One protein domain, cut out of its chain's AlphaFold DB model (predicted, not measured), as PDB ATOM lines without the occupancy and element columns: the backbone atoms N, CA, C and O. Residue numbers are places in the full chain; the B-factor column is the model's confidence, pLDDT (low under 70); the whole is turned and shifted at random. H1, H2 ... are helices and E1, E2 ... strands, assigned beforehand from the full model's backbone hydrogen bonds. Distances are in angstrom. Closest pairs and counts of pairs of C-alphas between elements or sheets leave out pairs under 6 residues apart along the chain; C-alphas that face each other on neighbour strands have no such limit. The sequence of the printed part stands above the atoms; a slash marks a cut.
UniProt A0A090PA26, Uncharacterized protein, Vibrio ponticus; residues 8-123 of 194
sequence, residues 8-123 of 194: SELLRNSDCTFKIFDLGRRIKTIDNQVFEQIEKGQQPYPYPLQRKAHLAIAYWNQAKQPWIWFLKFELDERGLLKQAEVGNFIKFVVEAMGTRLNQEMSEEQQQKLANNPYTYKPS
ATOM      1  N   SER A   8      10.004  22.481  10.426       88.56
ATOM      2  CA  SER A   8       8.833  23.223   9.961       88.56
ATOM      3  C   SER A   8       9.112  23.959   8.647       88.56
ATOM      4  O   SER A   8       8.285  23.908   7.738       88.56
ATOM      5  N   GLU A   9      10.283  24.587   8.496       87.50
ATOM      6  CA  GLU A   9      10.708  25.208   7.229       87.50
ATOM      7  C   GLU A   9      10.893  24.174   6.116       87.50
ATOM      8  O   GLU A   9      10.388  24.367   5.013       87.50
ATOM      9  N   LEU A  10      11.557  23.051   6.409       86.31
ATOM     10  CA  LEU A  10      11.764  21.956   5.455       86.31
ATOM     11  C   LEU A  10      10.434  21.446   4.865       86.31
ATOM     12  O   LEU A  10      10.298  21.282   3.649       86.31
ATOM     13  N   LEU A  11       9.444  21.212   5.731       86.06
ATOM     14  CA  LEU A  11       8.130  20.695   5.346       86.06
ATOM     15  C   LEU A  11       7.304  21.742   4.587       86.06
ATOM     16  O   LEU A  11       6.667  21.399   3.591       86.06
ATOM     17  N   ARG A  12       7.354  23.014   5.010       85.50
ATOM     18  CA  ARG A  12       6.683  24.134   4.323       85.50
ATOM     19  C   ARG A  12       7.248  24.371   2.923       85.50
ATOM     20  O   ARG A  12       6.475  24.559   1.992       85.50
ATOM     21  N   ASN A  13       8.569  24.297   2.759       83.56
ATOM     22  CA  ASN A  13       9.236  24.482   1.465       83.56
ATOM     23  C   ASN A  13       8.923  23.370   0.454       83.56
ATOM     24  O   ASN A  13       9.187  23.525  -0.736       83.56
ATOM     25  N   SER A  14       8.377  22.248   0.922       77.06
ATOM     26  CA  SER A  14       8.044  21.095   0.090       77.06
ATOM     27  C   SER A  14       6.589  21.074  -0.390       77.06
ATOM     28  O   SER A  14       6.182  20.068  -0.957       77.06
ATOM     29  N   ASP A  15       5.793  22.126  -0.165       78.69
ATOM     30  CA  ASP A  15       4.352  22.175  -0.491       78.69
ATOM     31  C   ASP A  15       3.528  21.021   0.128       78.69
ATOM     32  O   ASP A  15       2.494  20.599  -0.399       78.69
ATOM     33  N   CYS A  16       3.977  20.500   1.272       82.81
ATOM     34  CA  CYS A  16       3.294  19.438   2.005       82.81
ATOM     35  C   CYS A  16       2.484  20.017   3.168       82.81
ATOM     36  O   CYS A  16       2.922  20.924   3.877       82.81
ATOM     37  N   THR A  17       1.312  19.437   3.429       88.94
ATOM     38  CA  THR A  17       0.630  19.672   4.707       88.94
ATOM     39  C   THR A  17       1.217  18.727   5.742       88.94
ATOM     40  O   THR A  17       1.463  17.564   5.433       88.94
ATOM     41  N   PHE A  18       1.436  19.198   6.968       92.00
ATOM     42  CA  PHE A  18       1.987  18.369   8.034       92.00
ATOM     43  C   PHE A  18       1.315  18.618   9.381       92.00
ATOM     44  O   PHE A  18       0.698  19.660   9.622       92.00
ATOM     45  N   LYS A  19       1.451  17.634  10.267       92.94
ATOM     46  CA  LYS A  19       0.941  17.663  11.630       92.94
ATOM     47  C   LYS A  19       1.892  16.949  12.576       92.94
ATOM     48  O   LYS A  19       2.372  15.851  12.287       92.94
ATOM     49  N   ILE A  20       2.125  17.583  13.720       94.31
ATOM     50  CA  ILE A  20       3.065  17.116  14.734       94.31
ATOM     51  C   ILE A  20       2.318  16.416  15.867       94.31
ATOM     52  O   ILE A  20       1.273  16.874  16.342       94.31
ATOM     53  N   PHE A  21       2.877  15.303  16.322       94.56
ATOM     54  CA  PHE A  21       2.362  14.513  17.426       94.56
ATOM     55  C   PHE A  21       3.476  14.215  18.422       94.56
ATOM     56  O   PHE A  21       4.568  13.805  18.044       94.56
ATOM     57  N   ASP A  22       3.181  14.365  19.706       94.50
ATOM     58  CA  ASP A  22       3.946  13.748  20.777       94.50
ATOM     59  C   ASP A  22       3.526  12.283  20.926       94.50
ATOM     60  O   ASP A  22       2.337  11.965  20.945       94.50
ATOM     61  N   LEU A  23       4.513  11.407  21.070       93.19
ATOM     62  CA  LEU A  23       4.370   9.977  21.327       93.19
ATOM     63  C   LEU A  23       4.930   9.586  22.704       93.19
ATOM     64  O   LEU A  23       5.318   8.431  22.905       93.19
ATOM     65  N   GLY A  24       4.992  10.524  23.652       89.00
ATOM     66  CA  GLY A  24       5.505  10.322  25.003       89.00
ATOM     67  C   GLY A  24       4.624   9.375  25.823       89.00
ATOM     68  O   GLY A  24       4.586   8.164  25.596       89.00
ATOM     69  N   ARG A  25       3.923   9.891  26.835       86.44
ATOM     70  CA  ARG A  25       3.013   9.057  27.653       86.44
ATOM     71  C   ARG A  25       1.685   8.775  26.958       86.44
ATOM     72  O   ARG A  25       1.094   7.722  27.161       86.44
ATOM     73  N   ARG A  26       1.191   9.739  26.184       88.25
ATOM     74  CA  ARG A  26      -0.059   9.665  25.424       88.25
ATOM     75  C   ARG A  26       0.180  10.311  24.076       88.25
ATOM     76  O   ARG A  26       0.957  11.254  24.001       88.25
ATOM     77  N   ILE A  27      -0.530   9.843  23.059       90.69
ATOM     78  CA  ILE A  27      -0.478  10.480  21.748       90.69
ATOM     79  C   ILE A  27      -1.224  11.807  21.840       90.69
ATOM     80  O   ILE A  27      -2.411  11.828  22.179       90.69
ATOM     81  N   LYS A  28      -0.519  12.909  21.593       91.88
ATOM     82  CA  LYS A  28      -1.080  14.263  21.625       91.88
ATOM     83  C   LYS A  28      -0.628  15.048  20.416       91.88
ATOM     84  O   LYS A  28       0.534  14.998  20.053       91.88
ATOM     85  N   THR A  29      -1.524  15.827  19.832       92.62
ATOM     86  CA  THR A  29      -1.149  16.774  18.782       92.62
ATOM     87  C   THR A  29      -0.411  17.962  19.388       92.62
ATOM     88  O   THR A  29      -0.842  18.490  20.417       92.62
ATOM     89  N   ILE A  30       0.664  18.393  18.739       93.50
ATOM     90  CA  ILE A  30       1.326  19.671  19.006       93.50
ATOM     91  C   ILE A  30       0.946  20.598  17.854       93.50
ATOM     92  O   ILE A  30       1.023  20.204  16.692       93.50
ATOM     93  N   ASP A  31       0.479  21.802  18.178       93.88
ATOM     94  CA  ASP A  31       0.181  22.808  17.163       93.88
ATOM     95  C   ASP A  31       1.461  23.198  16.407       93.88
ATOM     96  O   ASP A  31       2.522  23.326  17.020       93.88
ATOM     97  N   ASN A  32       1.372  23.389  15.089       91.94
ATOM     98  CA  ASN A  32       2.543  23.674  14.260       91.94
ATOM     99  C   ASN A  32       3.236  24.983  14.685       91.94
ATOM    100  O   ASN A  32       4.462  25.034  14.708       91.94
ATOM    101  N   GLN A  33       2.484  26.008  15.109       91.81
ATOM    102  CA  GLN A  33       3.069  27.254  15.620       91.81
ATOM    103  C   GLN A  33       3.816  27.016  16.930       91.81
ATOM    104  O   GLN A  33       4.912  27.534  17.119       91.81
ATOM    105  N   VAL A  34       3.252  26.205  17.831       92.94
ATOM    106  CA  VAL A  34       3.923  25.834  19.086       92.94
ATOM    107  C   VAL A  34       5.194  25.041  18.791       92.94
ATOM    108  O   VAL A  34       6.226  25.299  19.404       92.94
ATOM    109  N   PHE A  35       5.148  24.110  17.837       93.75
ATOM    110  CA  PHE A  35       6.324  23.346  17.438       93.75
ATOM    111  C   PHE A  35       7.432  24.244  16.878       93.75
ATOM    112  O   PHE A  35       8.574  24.107  17.301       93.75
ATOM    113  N   GLU A  36       7.103  25.242  16.059       92.38
ATOM    114  CA  GLU A  36       8.076  26.231  15.567       92.38
ATOM    115  C   GLU A  36       8.760  27.014  16.696       92.38
ATOM    116  O   GLU A  36       9.956  27.294  16.622       92.38
ATOM    117  N   GLN A  37       8.030  27.355  17.764       92.88
ATOM    118  CA  GLN A  37       8.618  28.003  18.945       92.88
ATOM    119  C   GLN A  37       9.561  27.056  19.701       92.88
ATOM    120  O   GLN A  37      10.608  27.481  20.197       92.88
ATOM    121  N   ILE A  38       9.218  25.766  19.777       93.00
ATOM    122  CA  ILE A  38      10.076  24.737  20.382       93.00
ATOM    123  C   ILE A  38      11.352  24.562  19.550       93.00
ATOM    124  O   ILE A  38      12.450  24.529  20.107       93.00
ATOM    125  N   GLU A  39      11.228  24.500  18.223       91.38
ATOM    126  CA  GLU A  39      12.369  24.412  17.309       91.38
ATOM    127  C   GLU A  39      13.279  25.634  17.413       91.38
ATOM    128  O   GLU A  39      14.486  25.482  17.337       91.38
ATOM    129  N   LYS A  40      12.755  26.831  17.685       90.19
ATOM    130  CA  LYS A  40      13.573  28.040  17.905       90.19
ATOM    131  C   LYS A  40      14.180  28.135  19.311       90.19
ATOM    132  O   LYS A  40      14.841  29.122  19.625       90.19
ATOM    133  N   GLY A  41      13.931  27.154  20.182       90.19
ATOM    134  CA  GLY A  41      14.355  27.190  21.585       90.19
ATOM    135  C   GLY A  41      13.652  28.271  22.416       90.19
ATOM    136  O   GLY A  41      14.120  28.616  23.499       90.19
ATOM    137  N   GLN A  42      12.537  28.816  21.917       92.12
ATOM    138  CA  GLN A  42      11.745  29.853  22.588       92.12
ATOM    139  C   GLN A  42      10.825  29.254  23.659       92.12
ATOM    140  O   GLN A  42      10.484  29.932  24.627       92.12
ATOM    141  N   GLN A  43      10.464  27.974  23.522       93.56
ATOM    142  CA  GLN A  43       9.630  27.251  24.478       93.56
ATOM    143  C   GLN A  43      10.178  25.838  24.754       93.56
ATOM    144  O   GLN A  43      10.652  25.180  23.824       93.56
ATOM    145  N   PRO A  44      10.098  25.329  26.001       93.50
ATOM    146  CA  PRO A  44      10.405  23.931  26.294       93.50
ATOM    147  C   PRO A  44       9.433  22.966  25.620       93.50
ATOM    148  O   PRO A  44       8.262  23.275  25.376       93.50
ATOM    149  N   TYR A  45       9.923  21.752  25.376       94.25
ATOM    150  CA  TYR A  45       9.106  20.662  24.872       94.25
ATOM    151  C   TYR A  45       7.990  20.326  25.880       94.25
ATOM    152  O   TYR A  45       8.282  20.111  27.058       94.25
ATOM    153  N   PRO A  46       6.713  20.253  25.461       91.19
ATOM    154  CA  PRO A  46       5.577  20.191  26.384       91.19
ATOM    155  C   PRO A  46       5.423  18.842  27.097       91.19
ATOM    156  O   PRO A  46       4.823  18.780  28.171       91.19
ATOM    157  N   TYR A  47       5.933  17.753  26.515       93.06
ATOM    158  CA  TYR A  47       5.679  16.389  26.993       93.06
ATOM    159  C   TYR A  47       6.963  15.543  27.101       93.06
ATOM    160  O   TYR A  47       7.046  14.460  26.519       93.06
ATOM    161  N   PRO A  48       7.996  16.005  27.833       91.62
ATOM    162  CA  PRO A  48       9.283  15.320  27.883       91.62
ATOM    163  C   PRO A  48       9.144  13.937  28.531       91.62
ATOM    164  O   PRO A  48       8.545  13.787  29.601       91.62
ATOM    165  N   LEU A  49       9.742  12.916  27.914       92.00
ATOM    166  CA  LEU A  49       9.790  11.562  28.463       92.00
ATOM    167  C   LEU A  49      11.244  11.107  28.561       92.00
ATOM    168  O   LEU A  49      11.916  10.957  27.547       92.00
ATOM    169  N   GLN A  50      11.722  10.889  29.792       90.50
ATOM    170  CA  GLN A  50      13.113  10.499  30.072       90.50
ATOM    171  C   GLN A  50      14.145  11.459  29.446       90.50
ATOM    172  O   GLN A  50      15.132  11.014  28.873       90.50
ATOM    173  N   ARG A  51      13.900  12.777  29.541       92.00
ATOM    174  CA  ARG A  51      14.717  13.843  28.916       92.00
ATOM    175  C   ARG A  51      14.815  13.748  27.388       92.00
ATOM    176  O   ARG A  51      15.750  14.276  26.802       92.00
ATOM    177  N   LYS A  52      13.839  13.113  26.737       93.69
ATOM    178  CA  LYS A  52      13.767  13.002  25.278       93.69
ATOM    179  C   LYS A  52      12.399  13.434  24.767       93.69
ATOM    180  O   LYS A  52      11.371  13.138  25.389       93.69
ATOM    181  N   ALA A  53      12.386  14.103  23.623       94.31
ATOM    182  CA  ALA A  53      11.183  14.350  22.846       94.31
ATOM    183  C   ALA A  53      10.917  13.127  21.969       94.31
ATOM    184  O   ALA A  53      11.779  12.727  21.192       94.31
ATOM    185  N   HIS A  54       9.738  12.526  22.116       94.69
ATOM    186  CA  HIS A  54       9.284  11.435  21.260       94.69
ATOM    187  C   HIS A  54       8.218  12.003  20.338       94.69
ATOM    188  O   HIS A  54       7.121  12.319  20.783       94.69
ATOM    189  N   LEU A  55       8.551  12.142  19.068       93.88
ATOM    190  CA  LEU A  55       7.762  12.864  18.088       93.88
ATOM    191  C   LEU A  55       7.311  11.931  16.969       93.88
ATOM    192  O   LEU A  55       8.005  10.980  16.606       93.88
ATOM    193  N   ALA A  56       6.151  12.233  16.406       94.12
ATOM    194  CA  ALA A  56       5.741  11.774  15.097       94.12
ATOM    195  C   ALA A  56       5.355  12.974  14.238       94.12
ATOM    196  O   ALA A  56       4.548  13.810  14.644       94.12
ATOM    197  N   ILE A  57       5.923  13.043  13.042       92.62
ATOM    198  CA  ILE A  57       5.593  14.042  12.033       92.62
ATOM    199  C   ILE A  57       4.861  13.307  10.926       92.62
ATOM    200  O   ILE A  57       5.463  12.501  10.224       92.62
ATOM    201  N   ALA A  58       3.565  13.566  10.791       91.81
ATOM    202  CA  ALA A  58       2.795  13.096   9.649       91.81
ATOM    203  C   ALA A  58       2.711  14.220   8.622       91.81
ATOM    204  O   ALA A  58       2.263  15.313   8.964       91.81
ATOM    205  N   TYR A  59       3.107  13.963   7.382       90.62
ATOM    206  CA  TYR A  59       2.995  14.911   6.280       90.62
ATOM    207  C   TYR A  59       2.403  14.235   5.047       90.62
ATOM    208  O   TYR A  59       2.584  13.041   4.832       90.62
ATOM    209  N   TRP A  60       1.635  14.974   4.260       88.50
ATOM    210  CA  TRP A  60       0.931  14.453   3.093       88.50
ATOM    211  C   TRP A  60       0.830  15.511   1.998       88.50
ATOM    212  O   TRP A  60       0.841  16.720   2.254       88.50
ATOM    213  N   ASN A  61       0.702  15.026   0.768       82.50
ATOM    214  CA  ASN A  61       0.395  15.834  -0.405       82.50
ATOM    215  C   ASN A  61      -1.131  15.896  -0.640       82.50
ATOM    216  O   ASN A  61      -1.930  15.389   0.151       82.50
ATOM    217  N   GLN A  62      -1.555  16.487  -1.758       76.56
ATOM    218  CA  GLN A  62      -2.975  16.597  -2.124       76.56
ATOM    219  C   GLN A  62      -3.698  15.241  -2.242       76.56
ATOM    220  O   GLN A  62      -4.903  15.181  -2.009       76.56
ATOM    221  N   ALA A  63      -2.980  14.147  -2.519       76.38
ATOM    222  CA  ALA A  63      -3.543  12.797  -2.576       76.38
ATOM    223  C   ALA A  63      -3.842  12.198  -1.183       76.38
ATOM    224  O   ALA A  63      -4.301  11.060  -1.092       76.38
ATOM    225  N   LYS A  64      -3.590  12.946  -0.095       75.31
ATOM    226  CA  LYS A  64      -3.814  12.548   1.308       75.31
ATOM    227  C   LYS A  64      -3.127  11.241   1.715       75.31
ATOM    228  O   LYS A  64      -3.548  10.617   2.685       75.31
ATOM    229  N   GLN A  65      -2.070  10.826   1.022       79.31
ATOM    230  CA  GLN A  65      -1.248   9.701   1.457       79.31
ATOM    231  C   GLN A  65      -0.240  10.195   2.506       79.31
ATOM    232  O   GLN A  65       0.621  11.011   2.166       79.31
ATOM    233  N   PRO A  66      -0.367   9.781   3.784       85.12
ATOM    234  CA  PRO A  66       0.480  10.296   4.843       85.12
ATOM    235  C   PRO A  66       1.795   9.532   4.915       85.12
ATOM    236  O   PRO A  66       1.824   8.329   5.174       85.12
ATOM    237  N   TRP A  67       2.881  10.274   4.789       86.88
ATOM    238  CA  TRP A  67       4.205   9.862   5.207       86.88
ATOM    239  C   TRP A  67       4.396  10.202   6.677       86.88
ATOM    240  O   TRP A  67       3.911  11.227   7.162       86.88
ATOM    241  N   ILE A  68       5.073   9.321   7.409       89.38
ATOM    242  CA  ILE A  68       5.226   9.445   8.854       89.38
ATOM    243  C   ILE A  68       6.698   9.295   9.213       89.38
ATOM    244  O   ILE A  68       7.317   8.277   8.906       89.38
ATOM    245  N   TRP A  69       7.233  10.272   9.938       91.00
ATOM    246  CA  TRP A  69       8.527  10.160  10.602       91.00
ATOM    247  C   TRP A  69       8.342  10.021  12.099       91.00
ATOM    248  O   TRP A  69       7.748  10.886  12.738       91.00
ATOM    249  N   PHE A  70       8.902   8.960  12.665       92.81
ATOM    250  CA  PHE A  70       8.995   8.771  14.106       92.81
ATOM    251  C   PHE A  70      10.370   9.227  14.571       92.81
ATOM    252  O   PHE A  70      11.366   8.572  14.274       92.81
ATOM    253  N   LEU A  71      10.423  10.353  15.279       93.00
ATOM    254  CA  LEU A  71      11.660  11.038  15.640       93.00
ATOM    255  C   LEU A  71      11.864  11.075  17.147       93.00
ATOM    256  O   LEU A  71      10.919  11.223  17.927       93.00
ATOM    257  N   LYS A  72      13.119  10.969  17.561       93.94
ATOM    258  CA  LYS A  72      13.535  11.034  18.951       93.94
ATOM    259  C   LYS A  72      14.734  11.957  19.082       93.94
ATOM    260  O   LYS A  72      15.779  11.697  18.498       93.94
ATOM    261  N   PHE A  73      14.570  13.004  19.881       93.50
ATOM    262  CA  PHE A  73      15.619  13.989  20.148       93.50
ATOM    263  C   PHE A  73      15.892  14.084  21.642       93.50
ATOM    264  O   PHE A  73      14.967  13.994  22.458       93.50
ATOM    265  N   GLU A  74      17.153  14.278  22.009       93.31
ATOM    266  CA  GLU A  74      17.522  14.591  23.382       93.31
ATOM    267  C   GLU A  74      17.108  16.023  23.731       93.31
ATOM    268  O   GLU A  74      17.200  16.954  22.924       93.31
ATOM    269  N   LEU A  75      16.683  16.200  24.976       93.81
ATOM    270  CA  LEU A  75      16.388  17.501  25.555       93.81
ATOM    271  C   LEU A  75      17.530  17.937  26.467       93.81
ATOM    272  O   LEU A  75      18.188  17.115  27.117       93.81
ATOM    273  N   ASP A  76      17.769  19.241  26.523       92.50
ATOM    274  CA  ASP A  76      18.702  19.824  27.482       92.50
ATOM    275  C   ASP A  76      18.109  19.865  28.910       92.50
ATOM    276  O   ASP A  76      17.042  19.319  29.203       92.50
ATOM    277  N   GLU A  77      18.830  20.473  29.848       90.44
ATOM    278  CA  GLU A  77      18.391  20.627  31.247       90.44
ATOM    279  C   GLU A  77      17.172  21.540  31.400       90.44
ATOM    280  O   GLU A  77      16.424  21.417  32.367       90.44
ATOM    281  N   ARG A  78      16.949  22.429  30.431       89.62
ATOM    282  CA  ARG A  78      15.813  23.352  30.372       89.62
ATOM    283  C   ARG A  78      14.616  22.742  29.636       89.62
ATOM    284  O   ARG A  78      13.570  23.383  29.553       89.62
ATOM    285  N   GLY A  79      14.746  21.519  29.118       90.94
ATOM    286  CA  GLY A  79      13.719  20.848  28.326       90.94
ATOM    287  C   GLY A  79      13.610  21.366  26.889       90.94
ATOM    288  O   GLY A  79      12.590  21.121  26.243       90.94
ATOM    289  N   LEU A  80      14.614  22.090  26.391       93.38
ATOM    290  CA  LEU A  80      14.692  22.560  25.007       93.38
ATOM    291  C   LEU A  80      15.253  21.457  24.103       93.38
ATOM    292  O   LEU A  80      16.072  20.639  24.529       93.38
ATOM    293  N   LEU A  81      14.830  21.451  22.836       92.44
ATOM    294  CA  LEU A  81      15.434  20.594  21.817       92.44
ATOM    295  C   LEU A  81      16.884  21.017  21.578       92.44
ATOM    296  O   LEU A  81      17.177  22.200  21.371       92.44
ATOM    297  N   LYS A  82      17.790  20.039  21.539       90.81
ATOM    298  CA  LYS A  82      19.172  20.286  21.128       90.81
ATOM    299  C   LYS A  82      19.214  20.618  19.637       90.81
ATOM    300  O   LYS A  82      19.131  19.732  18.792       90.81
ATOM    301  N   GLN A  83      19.409  21.895  19.324       85.81
ATOM    302  CA  GLN A  83      19.435  22.419  17.951       85.81
ATOM    303  C   GLN A  83      20.417  21.687  17.031       85.81
ATOM    304  O   GLN A  83      20.130  21.469  15.858       85.81
ATOM    305  N   ALA A  84      21.554  21.246  17.574       87.31
ATOM    306  CA  ALA A  84      22.529  20.461  16.828       87.31
ATOM    307  C   ALA A  84      21.953  19.126  16.317       87.31
ATOM    308  O   ALA A  84      22.244  18.733  15.192       87.31
ATOM    309  N   GLU A  85      21.115  18.442  17.105       88.69
ATOM    310  CA  GLU A  85      20.500  17.170  16.700       88.69
ATOM    311  C   GLU A  85      19.450  17.375  15.608       88.69
ATOM    312  O   GLU A  85      19.452  16.654  14.611       88.69
ATOM    313  N   VAL A  86      18.611  18.405  15.752       88.12
ATOM    314  CA  VAL A  86      17.612  18.773  14.737       88.12
ATOM    315  C   VAL A  86      18.302  19.163  13.428       88.12
ATOM    316  O   VAL A  86      17.959  18.642  12.369       88.12
ATOM    317  N   GLY A  87      19.335  20.007  13.495       88.62
ATOM    318  CA  GLY A  87      20.117  20.412  12.325       88.62
ATOM    319  C   GLY A  87      20.831  19.245  11.639       88.62
ATOM    320  O   GLY A  87      20.866  19.184  10.411       88.62
ATOM    321  N   ASN A  88      21.368  18.289  12.400       89.19
ATOM    322  CA  ASN A  88      21.985  17.085  11.836       89.19
ATOM    323  C   ASN A  88      20.958  16.192  11.133       89.19
ATOM    324  O   ASN A  88      21.232  15.690  10.046       89.19
ATOM    325  N   PHE A  89      19.769  16.028  11.714       89.06
ATOM    326  CA  PHE A  89      18.688  15.300  11.058       89.06
ATOM    327  C   PHE A  89      18.231  16.001   9.769       89.06
ATOM    328  O   PHE A  89      18.061  15.337   8.751       89.06
ATOM    329  N   ILE A  90      18.103  17.334   9.766       87.56
ATOM    330  CA  ILE A  90      17.762  18.106   8.557       87.56
ATOM    331  C   ILE A  90      18.796  17.880   7.453       87.56
ATOM    332  O   ILE A  90      18.412  17.623   6.316       87.56
ATOM    333  N   LYS A  91      20.095  17.917   7.774       87.19
ATOM    334  CA  LYS A  91      21.157  17.603   6.802       87.19
ATOM    335  C   LYS A  91      20.986  16.203   6.224       87.19
ATOM    336  O   LYS A  91      21.004  16.053   5.011       87.19
ATOM    337  N   PHE A  92      20.732  15.214   7.078       86.12
ATOM    338  CA  PHE A  92      20.509  13.835   6.652       86.12
ATOM    339  C   PHE A  92      19.298  13.709   5.712       86.12
ATOM    340  O   PHE A  92      19.360  13.026   4.693       86.12
ATOM    341  N   VAL A  93      18.200  14.404   6.022       83.81
ATOM    342  CA  VAL A  93      17.004  14.452   5.171       83.81
ATOM    343  C   VAL A  93      17.306  15.109   3.826       83.81
ATOM    344  O   VAL A  93      16.952  14.550   2.790       83.81
ATOM    345  N   VAL A  94      17.982  16.259   3.825       83.38
ATOM    346  CA  VAL A  94      18.344  16.983   2.598       83.38
ATOM    347  C   VAL A  94      19.318  16.171   1.738       83.38
ATOM    348  O   VAL A  94      19.191  16.172   0.519       83.38
ATOM    349  N   GLU A  95      20.245  15.427   2.337       83.06
ATOM    350  CA  GLU A  95      21.156  14.530   1.616       83.06
ATOM    351  C   GLU A  95      20.435  13.304   1.032       83.06
ATOM    352  O   GLU A  95      20.754  12.868  -0.074       83.06
ATOM    353  N   ALA A  96      19.451  12.748   1.745       79.56
ATOM    354  CA  ALA A  96      18.729  11.549   1.313       79.56
ATOM    355  C   ALA A  96      17.606  11.831   0.296       79.56
ATOM    356  O   ALA A  96      17.389  11.031  -0.616       79.56
ATOM    357  N   MET A  97      16.873  12.936   0.462       71.56
ATOM    358  CA  MET A  97      15.667  13.275  -0.314       71.56
ATOM    359  C   MET A  97      15.788  14.568  -1.129       71.56
ATOM    360  O   MET A  97      14.910  14.863  -1.938       71.56
ATOM    361  N   GLY A  98      16.849  15.353  -0.947       70.69
ATOM    362  CA  GLY A  98      16.926  16.704  -1.496       70.69
ATOM    363  C   GLY A  98      16.010  17.683  -0.755       70.69
ATOM    364  O   GLY A  98      15.551  17.440   0.358       70.69
ATOM    365  N   THR A  99      15.736  18.828  -1.379       63.69
ATOM    366  CA  THR A  99      14.899  19.898  -0.806       63.69
ATOM    367  C   THR A  99      13.407  19.770  -1.133       63.69
ATOM    368  O   THR A  99      12.630  20.625  -0.716       63.69
ATOM    369  N   ARG A 100      12.987  18.736  -1.880       65.94
ATOM    370  CA  ARG A 100      11.598  18.545  -2.337       65.94
ATOM    371  C   ARG A 100      11.021  17.226  -1.829       65.94
ATOM    372  O   ARG A 100      11.269  16.177  -2.408       65.94
ATOM    373  N   LEU A 101      10.203  17.296  -0.780       67.94
ATOM    374  CA  LEU A 101       9.564  16.130  -0.145       67.94
ATOM    375  C   LEU A 101       8.205  15.743  -0.752       67.94
ATOM    376  O   LEU A 101       7.531  14.861  -0.225       67.94
ATOM    377  N   ASN A 102       7.761  16.421  -1.813       62.78
ATOM    378  CA  ASN A 102       6.463  16.175  -2.456       62.78
ATOM    379  C   ASN A 102       6.474  15.043  -3.492       62.78
ATOM    380  O   ASN A 102       5.409  14.674  -3.993       62.78
ATOM    381  N   GLN A 103       7.648  14.512  -3.827       63.94
ATOM    382  CA  GLN A 103       7.788  13.391  -4.750       63.94
ATOM    383  C   GLN A 103       7.540  12.065  -4.023       63.94
ATOM    384  O   GLN A 103       7.760  11.956  -2.816       63.94
ATOM    385  N   GLU A 104       7.065  11.058  -4.758       61.78
ATOM    386  CA  GLU A 104       6.951   9.703  -4.221       61.78
ATOM    387  C   GLU A 104       8.327   9.234  -3.744       61.78
ATOM    388  O   GLU A 104       9.285   9.197  -4.517       61.78
ATOM    389  N   MET A 105       8.434   8.912  -2.455       66.06
ATOM    390  CA  MET A 105       9.687   8.431  -1.895       66.06
ATOM    391  C   MET A 105       9.946   7.004  -2.365       66.06
ATOM    392  O   MET A 105       9.143   6.108  -2.081       66.06
ATOM    393  N   SER A 106      11.095   6.771  -3.000       69.00
ATOM    394  CA  SER A 106      11.524   5.415  -3.344       69.00
ATOM    395  C   SER A 106      11.800   4.586  -2.083       69.00
ATOM    396  O   SER A 106      12.112   5.124  -1.015       69.00
ATOM    397  N   GLU A 107      11.719   3.258  -2.193       70.50
ATOM    398  CA  GLU A 107      12.038   2.350  -1.080       70.50
ATOM    399  C   GLU A 107      13.460   2.575  -0.537       70.50
ATOM    400  O   GLU A 107      13.680   2.542   0.673       70.50
ATOM    401  N   GLU A 108      14.418   2.898  -1.410       72.81
ATOM    402  CA  GLU A 108      15.793   3.221  -1.014       72.81
ATOM    403  C   GLU A 108      15.869   4.484  -0.146       72.81
ATOM    404  O   GLU A 108      16.613   4.528   0.838       72.81
ATOM    405  N   GLN A 109      15.090   5.519  -0.479       72.56
ATOM    406  CA  GLN A 109      15.029   6.752   0.310       72.56
ATOM    407  C   GLN A 109      14.405   6.491   1.682       72.56
ATOM    408  O   GLN A 109      14.926   6.958   2.697       72.56
ATOM    409  N   GLN A 110      13.337   5.690   1.731       71.00
ATOM    410  CA  GLN A 110      12.699   5.282   2.984       71.00
ATOM    411  C   GLN A 110      13.664   4.500   3.880       71.00
ATOM    412  O   GLN A 110      13.756   4.782   5.075       71.00
ATOM    413  N   GLN A 111      14.426   3.560   3.315       74.00
ATOM    414  CA  GLN A 111      15.418   2.784   4.066       74.00
ATOM    415  C   GLN A 111      16.558   3.655   4.595       74.00
ATOM    416  O   GLN A 111      16.959   3.498   5.749       74.00
ATOM    417  N   LYS A 112      17.059   4.607   3.797       76.38
ATOM    418  CA  LYS A 112      18.081   5.559   4.260       76.38
ATOM    419  C   LYS A 112      17.592   6.349   5.468       76.38
ATOM    420  O   LYS A 112      18.317   6.450   6.451       76.38
ATOM    421  N   LEU A 113      16.357   6.848   5.427       75.00
ATOM    422  CA  LEU A 113      15.759   7.566   6.554       75.00
ATOM    423  C   LEU A 113      15.533   6.669   7.762       75.00
ATOM    424  O   LEU A 113      15.813   7.107   8.868       75.00
ATOM    425  N   ALA A 114      15.068   5.436   7.568       72.44
ATOM    426  CA  ALA A 114      14.837   4.494   8.661       72.44
ATOM    427  C   ALA A 114      16.130   4.085   9.390       72.44
ATOM    428  O   ALA A 114      16.085   3.741  10.569       72.44
ATOM    429  N   ASN A 115      17.274   4.146   8.705       74.88
ATOM    430  CA  ASN A 115      18.585   3.803   9.258       74.88
ATOM    431  C   ASN A 115      19.288   4.975   9.966       74.88
ATOM    432  O   ASN A 115      20.475   4.875  10.282       74.88
ATOM    433  N   ASN A 116      18.593   6.085  10.230       82.25
ATOM    434  CA  ASN A 116      19.196   7.228  10.909       82.25
ATOM    435  C   ASN A 116      19.094   7.102  12.452       82.25
ATOM    436  O   ASN A 116      18.177   6.461  12.972       82.25
ATOM    437  N   PRO A 117      20.009   7.732  13.212       85.69
ATOM    438  CA  PRO A 117      20.064   7.598  14.674       85.69
ATOM    439  C   PRO A 117      18.930   8.317  15.425       85.69
ATOM    440  O   PRO A 117      18.730   8.074  16.613       85.69
ATOM    441  N   TYR A 118      18.205   9.211  14.755       89.06
ATOM    442  CA  TYR A 118      17.096   9.986  15.313       89.06
ATOM    443  C   TYR A 118      15.744   9.304  15.096       89.06
ATOM    444  O   TYR A 118      14.773   9.621  15.784       89.06
ATOM    445  N   THR A 119      15.657   8.366  14.154       89.69
ATOM    446  CA  THR A 119      14.452   7.588  13.905       89.69
ATOM    447  C   THR A 119      14.350   6.423  14.862       89.69
ATOM    448  O   THR A 119      15.333   5.768  15.201       89.69
ATOM    449  N   TYR A 120      13.131   6.144  15.304       90.50
ATOM    450  CA  TYR A 120      12.861   4.997  16.160       90.50
ATOM    451  C   TYR A 120      11.533   4.359  15.781       90.50
ATOM    452  O   TYR A 120      10.641   5.014  15.248       90.50
ATOM    453  N   LYS A 121      11.377   3.076  16.099       89.62
ATOM    454  CA  LYS A 121      10.106   2.369  15.948       89.62
ATOM    455  C   LYS A 121       9.332   2.436  17.272       89.62
ATOM    456  O   LYS A 121       9.837   1.922  18.275       89.62
ATOM    457  N   PRO A 122       8.143   3.066  17.329       89.31
ATOM    458  CA  PRO A 122       7.288   2.991  18.511       89.31
ATOM    459  C   PRO A 122       6.811   1.555  18.772       89.31
ATOM    460  O   PRO A 122       6.891   0.691  17.900       89.31
ATOM    461  N   SER A 123       6.273   1.300  19.968       90.75
ATOM    462  CA  SER A 123       5.633   0.014  20.268       90.75
ATOM    463  C   SER A 123       4.414  -0.214  19.367       90.75
ATOM    464  O   SER A 123       3.783   0.752  18.926       90.75
TER     465      SER A 123
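AT A GLANCE: This is residues 8 to 123 of the 194 residues of an uncharacterized protein of Vibrio ponticus (UniProt A0A090PA26). What is the shape? A strongly twisted sheet of four strands is built on the long hairpin of E3 and E4, with H1, H2 and H3 gathered to one side of it and H4 by its E4 edge. What makes it up? The printed part has 116 residues, with H1, E1, E2, H2, E3, E4, H3 and H4 in turn; the class is mixed, and the antiparallel sheet has the order E2, E1, E3, E4. How large is it? It is compact, with a radius of gyration of the C-alphas of 13.7 A, and spans 38 by 28 by 26 A.

IN THESE COORDINATES: Which elements come first? H1, residues 8 to 12, begins at C-alpha 8 (8.833, 23.223, 9.961). E1 is residues 17 to 22, E2 is 28 to 30 and H2 is 32 to 39. Which follow? From first to last C-alpha, E3, residues 52 to 60, measures 25.7 A, E4, residues 66 to 74, 25.5 A, and H3, residues 83 to 97, 20.8 A. H4, residues 107 to 114, ends at C-alpha 114 (14.837, 4.494, 8.661).

HOW THE PARTS SIT: How do the strands pair? Within hydrogen-bond range are N 19 and O 58 of antiparallel E1 and E3, 2.8 A, N 22 and O 28 of the hairpin E1 and E2, 2.7 A, and N 55 and O 71 of the hairpin E3 and E4, 2.8 A. E2, H2 and E3 form a split strand-helix-strand unit, two strands of one sheet joined through a helix and with another strand, E1, between them, and its crossover is right-handed. How do the helices sit? H1, H2 and H3 only graze the sheet, and so does H4, only just on it with 5 pairs of C-alphas within 10 A. H1 and H2 only just touch, with 3 pairs of C-alphas within 8 A, the closest those of Ser 8 and Glu 36, 6.4 A. H3, with residues 92 to 97 alone, touches H4 in a helical hairpin at a shallow tilt of 9 degrees, opposite ways, the closest C-alphas being those of Ala 96 and Gln 109, 6.1 A. What of their backbones? In H1, H2, H3 and H4 every O i to N i+4 pair is within hydrogen-bond range.

THE WHOLE: How far does it reach? The two C-alphas farthest apart, those of Ala 63 and Glu 77, are 41.1 A apart. Is it unbroken? The printed part has no cut, and the link from H2 to E3, 12 residues, is long. Where is confidence low? Residues 99 to 106 have pLDDT under 70; the mean of the printed part is 86.1.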